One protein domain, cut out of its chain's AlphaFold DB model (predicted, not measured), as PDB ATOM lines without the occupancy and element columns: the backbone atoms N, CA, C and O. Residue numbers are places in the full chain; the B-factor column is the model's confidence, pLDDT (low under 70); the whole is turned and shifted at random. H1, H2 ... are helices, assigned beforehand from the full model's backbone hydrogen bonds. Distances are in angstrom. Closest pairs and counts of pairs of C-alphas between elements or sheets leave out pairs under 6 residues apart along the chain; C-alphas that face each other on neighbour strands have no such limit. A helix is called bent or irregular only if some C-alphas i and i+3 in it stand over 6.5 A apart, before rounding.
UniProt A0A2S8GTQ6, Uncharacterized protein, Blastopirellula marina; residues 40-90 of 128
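Overview. This is residues 40 to 90 of the 128 residues of an uncharacterized protein of Blastopirellula marina (UniProt A0A2S8GTQ6). One long helix, H2, gently bent into two arms, makes the length of the printed part, and at its first end a short hook of chain with the small helix H1 folds back near arm H2a. Residues 62 to 90, of which 62 to 88 belong to H2, stick out free, and the shape is like a J. The printed part has 51 residues with two named helices, H1 then H2, and no named strand; the class is all helix. It is extended, with a radius of gyration of the C-alphas of 18.5 A, and spans 57 by 19 by 8 A.

Along the chain. Start at C-alpha 40, at (37.237, 41.624, 7.483), and go on to H1, residues 45 to 48, which is 5.7 A long from first to last C-alpha. A tight link of two residues leads to H2, residues 51 to 88, by its hydrogen bonds assigned as one helix but bent: C-alphas 63 and 66 are 6.9 A apart. Find C-alpha 51 at (30.925, 41.095, -5.712); from there arm H2a, residues 51 to 63, runs 18.7 A. Arm H2b, residues 66 to 88, runs 32.9 A to C-alpha 88 at (34.331, 37.849, 48.693).

Arrangement. Look first at H1 and H2a, which are close but not clearly touching: their closest C-alphas, those of Gly 46 and Arg 54, are 7.9 A apart. H1 and H2b are apart. At the bend, the lines of H2a and H2b stand at a tilt of 36 degrees, only just steep. In H2a and H2b every O i to N i+4 pair is within hydrogen-bond range; H1, with 4 residues, is too short for such a pair.

Size, cuts and confidence. The two C-alphas farthest apart, those of Thr 50 and Leu 90, are 57.7 A apart. The printed part has no cut and no long link. In the B-factor column of this model you will find a mean pLDDT of 96.1 over the printed part, and no printed residue is under 70.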
ATOM      1  N   ARG A  40      36.587  42.228   8.652       89.06
ATOM      2  CA  ARG A  40      37.237  41.624   7.483       89.06
ATOM      3  C   ARG A  40      36.448  40.391   7.029       89.06
ATOM      4  O   ARG A  40      35.768  39.730   7.818       89.06
ATOM      5  N   LEU A  41      36.541  40.072   5.739       91.88
ATOM      6  CA  LEU A  41      36.005  38.800   5.266       91.88
ATOM      7  C   LEU A  41      36.712  37.647   5.986       91.88
ATOM      8  O   LEU A  41      37.910  37.764   6.267       91.88
ATOM      9  N   PRO A  42      36.005  36.535   6.243       92.00
ATOM     10  CA  PRO A  42      36.651  35.323   6.714       92.00
ATOM     11  C   PRO A  42      37.759  34.885   5.747       92.00
ATOM     12  O   PRO A  42      37.725  35.200   4.551       92.00
ATOM     13  N   ALA A  43      38.745  34.157   6.267       95.56
ATOM     14  CA  ALA A  43      39.866  33.669   5.469       95.56
ATOM     15  C   ALA A  43      39.377  32.914   4.218       95.56
ATOM     16  O   ALA A  43      38.397  32.173   4.288       95.56
ATOM     17  N   TYR A  44      40.049  33.123   3.081       95.81
ATOM     18  CA  TYR A  44      39.763  32.512   1.768       95.81
ATOM     19  C   TYR A  44      38.418  32.869   1.112       95.81
ATOM     20  O   TYR A  44      38.227  32.603  -0.072       95.81
ATOM     21  N   TYR A  45      37.486  33.532   1.809       96.06
ATOM     22  CA  TYR A  45      36.213  33.937   1.197       96.06
ATOM     23  C   TYR A  45      36.441  34.920   0.049       96.06
ATOM     24  O   TYR A  45      35.727  34.882  -0.946       96.06
ATOM     25  N   GLY A  46      37.456  35.780   0.164       93.81
ATOM     26  CA  GLY A  46      37.800  36.756  -0.867       93.81
ATOM     27  C   GLY A  46      38.108  36.148  -2.239       93.81
ATOM     28  O   GLY A  46      37.857  36.833  -3.229       93.81
ATOM     29  N   ASP A  47      38.572  34.895  -2.276       96.31
ATOM     30  CA  ASP A  47      39.088  34.224  -3.475       96.31
ATOM     31  C   ASP A  47      37.992  33.499  -4.273       96.31
ATOM     32  O   ASP A  47      38.174  33.203  -5.451       96.31
ATOM     33  N   VAL A  48      36.846  33.215  -3.642       97.19
ATOM     34  CA  VAL A  48      35.800  32.338  -4.208       97.19
ATOM     35  C   VAL A  48      34.439  33.013  -4.384       97.19
ATOM     36  O   VAL A  48      33.545  32.430  -4.994       97.19
ATOM     37  N   ILE A  49      34.253  34.227  -3.851       96.75
ATOM     38  CA  ILE A  49      32.958  34.923  -3.872       96.75
ATOM     39  C   ILE A  49      32.881  36.021  -4.934       96.75
ATOM     40  O   ILE A  49      33.833  36.764  -5.184       96.75
ATOM     41  N   THR A  50      31.684  36.211  -5.482       98.00
ATOM     42  CA  THR A  50      31.364  37.340  -6.363       98.00
ATOM     43  C   THR A  50      31.204  38.652  -5.585       98.00
ATOM     44  O   THR A  50      31.071  38.677  -4.357       98.00
ATOM     45  N   ALA A  51      31.168  39.778  -6.306       94.69
ATOM     46  CA  ALA A  51      30.925  41.095  -5.712       94.69
ATOM     47  C   ALA A  51      29.570  41.180  -4.980       94.69
ATOM     48  O   ALA A  51      29.483  41.769  -3.902       94.69
ATOM     49  N   ASP A  52      28.524  40.550  -5.515       96.25
ATOM     50  CA  ASP A  52      27.200  40.571  -4.888       96.25
ATOM     51  C   ASP A  52      27.133  39.683  -3.645       96.25
ATOM     52  O   ASP A  52      26.535  40.065  -2.637       96.25
ATOM     53  N   GLN A  53      27.794  38.522  -3.667       97.12
ATOM     54  CA  GLN A  53      27.940  37.681  -2.477       97.12
ATOM     55  C   GLN A  53      28.714  38.412  -1.378       97.12
ATOM     56  O   GLN A  53      28.300  38.390  -0.223       97.12
ATOM     57  N   ARG A  54      29.781  39.137  -1.737       95.12
ATOM     58  CA  ARG A  54      30.551  39.970  -0.804       95.12
ATOM     59  C   ARG A  54      29.682  41.011  -0.100       95.12
ATOM     60  O   ARG A  54      29.737  41.114   1.121       95.12
ATOM     61  N   LYS A  55      28.841  41.739  -0.845       93.94
ATOM     62  CA  LYS A  55      27.893  42.709  -0.264       93.94
ATOM     63  C   LYS A  55      26.939  42.044   0.733       93.94
ATOM     64  O   LYS A  55      26.733  42.573   1.822       93.94
ATOM     65  N   LYS A  56      26.401  40.868   0.389       95.88
ATOM     66  CA  LYS A  56      25.515  40.092   1.275       95.88
ATOM     67  C   LYS A  56      26.234  39.621   2.538       95.88
ATOM     68  O   LYS A  56      25.679  39.750   3.623       95.88
ATOM     69  N   ILE A  57      27.467  39.129   2.420       95.12
ATOM     70  CA  ILE A  57      28.279  38.707   3.571       95.12
ATOM     71  C   ILE A  57      28.527  39.883   4.517       95.12
ATOM     72  O   ILE A  57      28.337  39.737   5.719       95.12
ATOM     73  N   TYR A  58      28.871  41.062   3.996       93.88
ATOM     74  CA  TYR A  58      29.034  42.247   4.840       93.88
ATOM     75  C   TYR A  58      27.732  42.685   5.516       93.88
ATOM     76  O   TYR A  58      27.754  43.057   6.686       93.88
ATOM     77  N   ALA A  59      26.589  42.601   4.830       93.38
ATOM     78  CA  ALA A  59      25.295  42.871   5.456       93.38
ATOM     79  C   ALA A  59      25.005  41.891   6.608       93.38
ATOM     80  O   ALA A  59      24.578  42.315   7.680       93.38
ATOM     81  N   ILE A  60      25.309  40.601   6.420       94.31
ATOM     82  CA  ILE A  60      25.195  39.580   7.471       94.31
ATOM     83  C   ILE A  60      26.104  39.929   8.655       94.31
ATOM     84  O   ILE A  60      25.633  39.969   9.788       94.31
ATOM     85  N   GLN A  61      27.383  40.228   8.408       94.50
ATOM     86  CA  GLN A  61      28.330  40.593   9.466       94.50
ATOM     87  C   GLN A  61      27.854  41.813  10.262       94.50
ATOM     88  O   GLN A  61      27.860  41.770  11.489       94.50
ATOM     89  N   ARG A  62      27.379  42.868   9.585       92.31
ATOM     90  CA  ARG A  62      26.824  44.055  10.255       92.31
ATOM     91  C   ARG A  62      25.603  43.732  11.112       92.31
ATOM     92  O   ARG A  62      25.495  44.273  12.202       92.31
ATOM     93  N   GLY A  63      24.726  42.831  10.664       92.38
ATOM     94  CA  GLY A  63      23.548  42.420  11.436       92.38
ATOM     95  C   GLY A  63      23.870  41.586  12.683       92.38
ATOM     96  O   GLY A  63      23.113  41.605  13.654       92.38
ATOM     97  N   TYR A  64      24.987  40.850  12.683       96.25
ATOM     98  CA  TYR A  64      25.428  40.077  13.851       96.25
ATOM     99  C   TYR A  64      26.361  40.851  14.783       96.25
ATOM    100  O   TYR A  64      26.360  40.566  15.977       96.25
ATOM    101  N   ALA A  65      27.102  41.843  14.284       92.12
ATOM    102  CA  ALA A  65      28.022  42.651  15.083       92.12
ATOM    103  C   ALA A  65      27.407  43.211  16.386       92.12
ATOM    104  O   ALA A  65      27.982  42.947  17.439       92.12
ATOM    105  N   PRO A  66      26.240  43.894  16.391       94.38
ATOM    106  CA  PRO A  66      25.670  44.423  17.634       94.38
ATOM    107  C   PRO A  66      25.224  43.321  18.607       94.38
ATOM    108  O   PRO A  66      25.280  43.512  19.816       94.38
ATOM    109  N   LYS A  67      24.810  42.152  18.101       95.88
ATOM    110  CA  LYS A  67      24.426  41.006  18.945       95.88
ATOM    111  C   LYS A  67      25.642  40.399  19.635       95.88
ATOM    112  O   LYS A  67      25.561  40.022  20.797       95.88
ATOM    113  N   ILE A  68      26.758  40.308  18.913       95.88
ATOM    114  CA  ILE A  68      28.036  39.858  19.467       95.88
ATOM    115  C   ILE A  68      28.523  40.861  20.516       95.88
ATOM    116  O   ILE A  68      28.812  40.451  21.630       95.88
ATOM    117  N   GLU A  69      28.510  42.161  20.204       95.69
ATOM    118  CA  GLU A  69      28.901  43.236  21.131       95.69
ATOM    119  C   GLU A  69      28.078  43.192  22.434       95.69
ATOM    120  O   GLU A  69      28.620  43.332  23.531       95.69
ATOM    121  N   GLN A  70      26.771  42.923  22.334       97.31
ATOM    122  CA  GLN A  70      25.920  42.719  23.504       97.31
ATOM    123  C   GLN A  70      26.356  41.503  24.336       97.31
ATOM    124  O   GLN A  70      26.484  41.617  25.554       97.31
ATOM    125  N   LEU A  71      26.587  40.352  23.699       98.44
ATOM    126  CA  LEU A  71      27.009  39.132  24.393       98.44
ATOM    127  C   LEU A  71      28.384  39.297  25.051       98.44
ATOM    128  O   LEU A  71      28.575  38.850  26.175       98.44
ATOM    129  N   GLU A  72      29.323  39.975  24.396       98.00
ATOM    130  CA  GLU A  72      30.632  40.306  24.969       98.00
ATOM    131  C   GLU A  72      30.491  41.197  26.211       98.00
ATOM    132  O   GLU A  72      31.161  40.971  27.218       98.00
ATOM    133  N   ALA A  73      29.574  42.170  26.188       98.12
ATOM    134  CA  ALA A  73      29.280  42.995  27.357       98.12
ATOM    135  C   ALA A  73      28.636  42.191  28.502       98.12
ATOM    136  O   ALA A  73      28.903  42.470  29.672       98.12
ATOM    137  N   GLU A  74      27.789  41.207  28.192       98.19
ATOM    138  CA  GLU A  74      27.211  40.293  29.186       98.19
ATOM    139  C   GLU A  74      28.272  39.365  29.790       98.19
ATOM    140  O   GLU A  74      28.320  39.223  31.011       98.19
ATOM    141  N   ILE A  75      29.166  38.809  28.966       98.56
ATOM    142  CA  ILE A  75      30.308  38.003  29.421       98.56
ATOM    143  C   ILE A  75      31.181  38.822  30.367       98.56
ATOM    144  O   ILE A  75      31.437  38.380  31.482       98.56
ATOM    145  N   LYS A  76      31.555  40.047  29.979       98.50
ATOM    146  CA  LYS A  76      32.385  40.916  30.819       98.50
ATOM    147  C   LYS A  76      31.753  41.179  32.188       98.50
ATOM    148  O   LYS A  76      32.432  41.116  33.206       98.50
ATOM    149  N   LYS A  77      30.442  41.440  32.235       98.50
ATOM    150  CA  LYS A  77      29.722  41.626  33.508       98.50
ATOM    151  C   LYS A  77      29.758  40.374  34.381       98.50
ATOM    152  O   LYS A  77      29.862  40.491  35.597       98.50
ATOM    153  N   LEU A  78      29.631  39.194  33.777       98.62
ATOM    154  CA  LEU A  78      29.714  37.924  34.499       98.62
ATOM    155  C   LEU A  78      31.129  37.659  35.013       98.62
ATOM    156  O   LEU A  78      31.271  37.183  36.133       98.62
ATOM    157  N   GLU A  79      32.159  37.990  34.237       98.44
ATOM    158  CA  GLU A  79      33.558  37.889  34.665       98.44
ATOM    159  C   GLU A  79      33.845  38.803  35.864       98.44
ATOM    160  O   GLU A  79      34.382  38.334  36.862       98.44
ATOM    161  N   GLU A  80      33.409  40.067  35.814       98.31
ATOM    162  CA  GLU A  80      33.542  41.020  36.928       98.31
ATOM    163  C   GLU A  80      32.777  40.552  38.180       98.31
ATOM    164  O   GLU A  80      33.285  40.639  39.299       98.31
ATOM    165  N   ALA A  81      31.560  40.022  38.011       98.25
ATOM    166  CA  ALA A  81      30.779  39.475  39.120       98.25
ATOM    167  C   ALA A  81      31.448  38.235  39.731       98.25
ATOM    168  O   ALA A  81      31.552  38.129  40.950       98.25
ATOM    169  N   MET A  82      31.942  37.326  38.887       98.38
ATOM    170  CA  MET A  82      32.672  36.139  39.320       98.38
ATOM    171  C   MET A  82      33.935  36.518  40.097       98.38
ATOM    172  O   MET A  82      34.202  35.926  41.139       98.38
ATOM    173  N   GLU A  83      34.703  37.504  39.630       97.44
ATOM    174  CA  GLU A  83      35.882  38.010  40.339       97.44
ATOM    175  C   GLU A  83      35.514  38.568  41.716       97.44
ATOM    176  O   GLU A  83      36.109  38.166  42.716       97.44
ATOM    177  N   ALA A  84      34.473  39.399  41.799       97.25
ATOM    178  CA  ALA A  84      33.998  39.939  43.070       97.25
ATOM    179  C   ALA A  84      33.518  38.842  44.040       97.25
ATOM    180  O   ALA A  84      33.792  38.909  45.240       97.25
ATOM    181  N   GLU A  85      32.827  37.813  43.542       98.19
ATOM    182  CA  GLU A  85      32.410  36.662  44.353       98.19
ATOM    183  C   GLU A  85      33.610  35.833  44.834       98.19
ATOM    184  O   GLU A  85      33.644  35.413  45.993       98.19
ATOM    185  N   MET A  86      34.620  35.636  43.980       97.88
ATOM    186  CA  MET A  86      35.866  34.966  44.358       97.88
ATOM    187  C   MET A  86      36.641  35.753  45.417       97.88
ATOM    188  O   MET A  86      37.128  35.157  46.374       97.88
ATOM    189  N   GLU A  87      36.746  37.076  45.294       95.62
ATOM    190  CA  GLU A  87      37.370  37.906  46.330       95.62
ATOM    191  C   GLU A  87      36.565  37.886  47.635       95.62
ATOM    192  O   GLU A  87      37.145  37.831  48.720       95.62
ATOM    193  N   GLY A  88      35.233  37.860  47.541       97.50
ATOM    194  CA  GLY A  88      34.331  37.849  48.693       97.50
ATOM    195  C   GLY A  88      34.459  36.619  49.599       97.50
ATOM    196  O   GLY A  88      34.090  36.695  50.772       97.50
ATOM    197  N   VAL A  89      34.998  35.499  49.102       98.19
ATOM    198  CA  VAL A  89      35.274  34.304  49.926       98.19
ATOM    199  C   VAL A  89      36.658  34.320  50.584       98.19
ATOM    200  O   VAL A  89      36.968  33.428  51.378       98.19
ATOM    201  N   LEU A  90      37.499  35.308  50.272       97.94
ATOM    202  CA  LEU A  90      38.835  35.435  50.840       97.94
ATOM    203  C   LEU A  90      38.821  36.241  52.138       97.94
ATOM    204  O   LEU A  90      38.065  37.187  52.339       97.94
TER     205      LEU A  90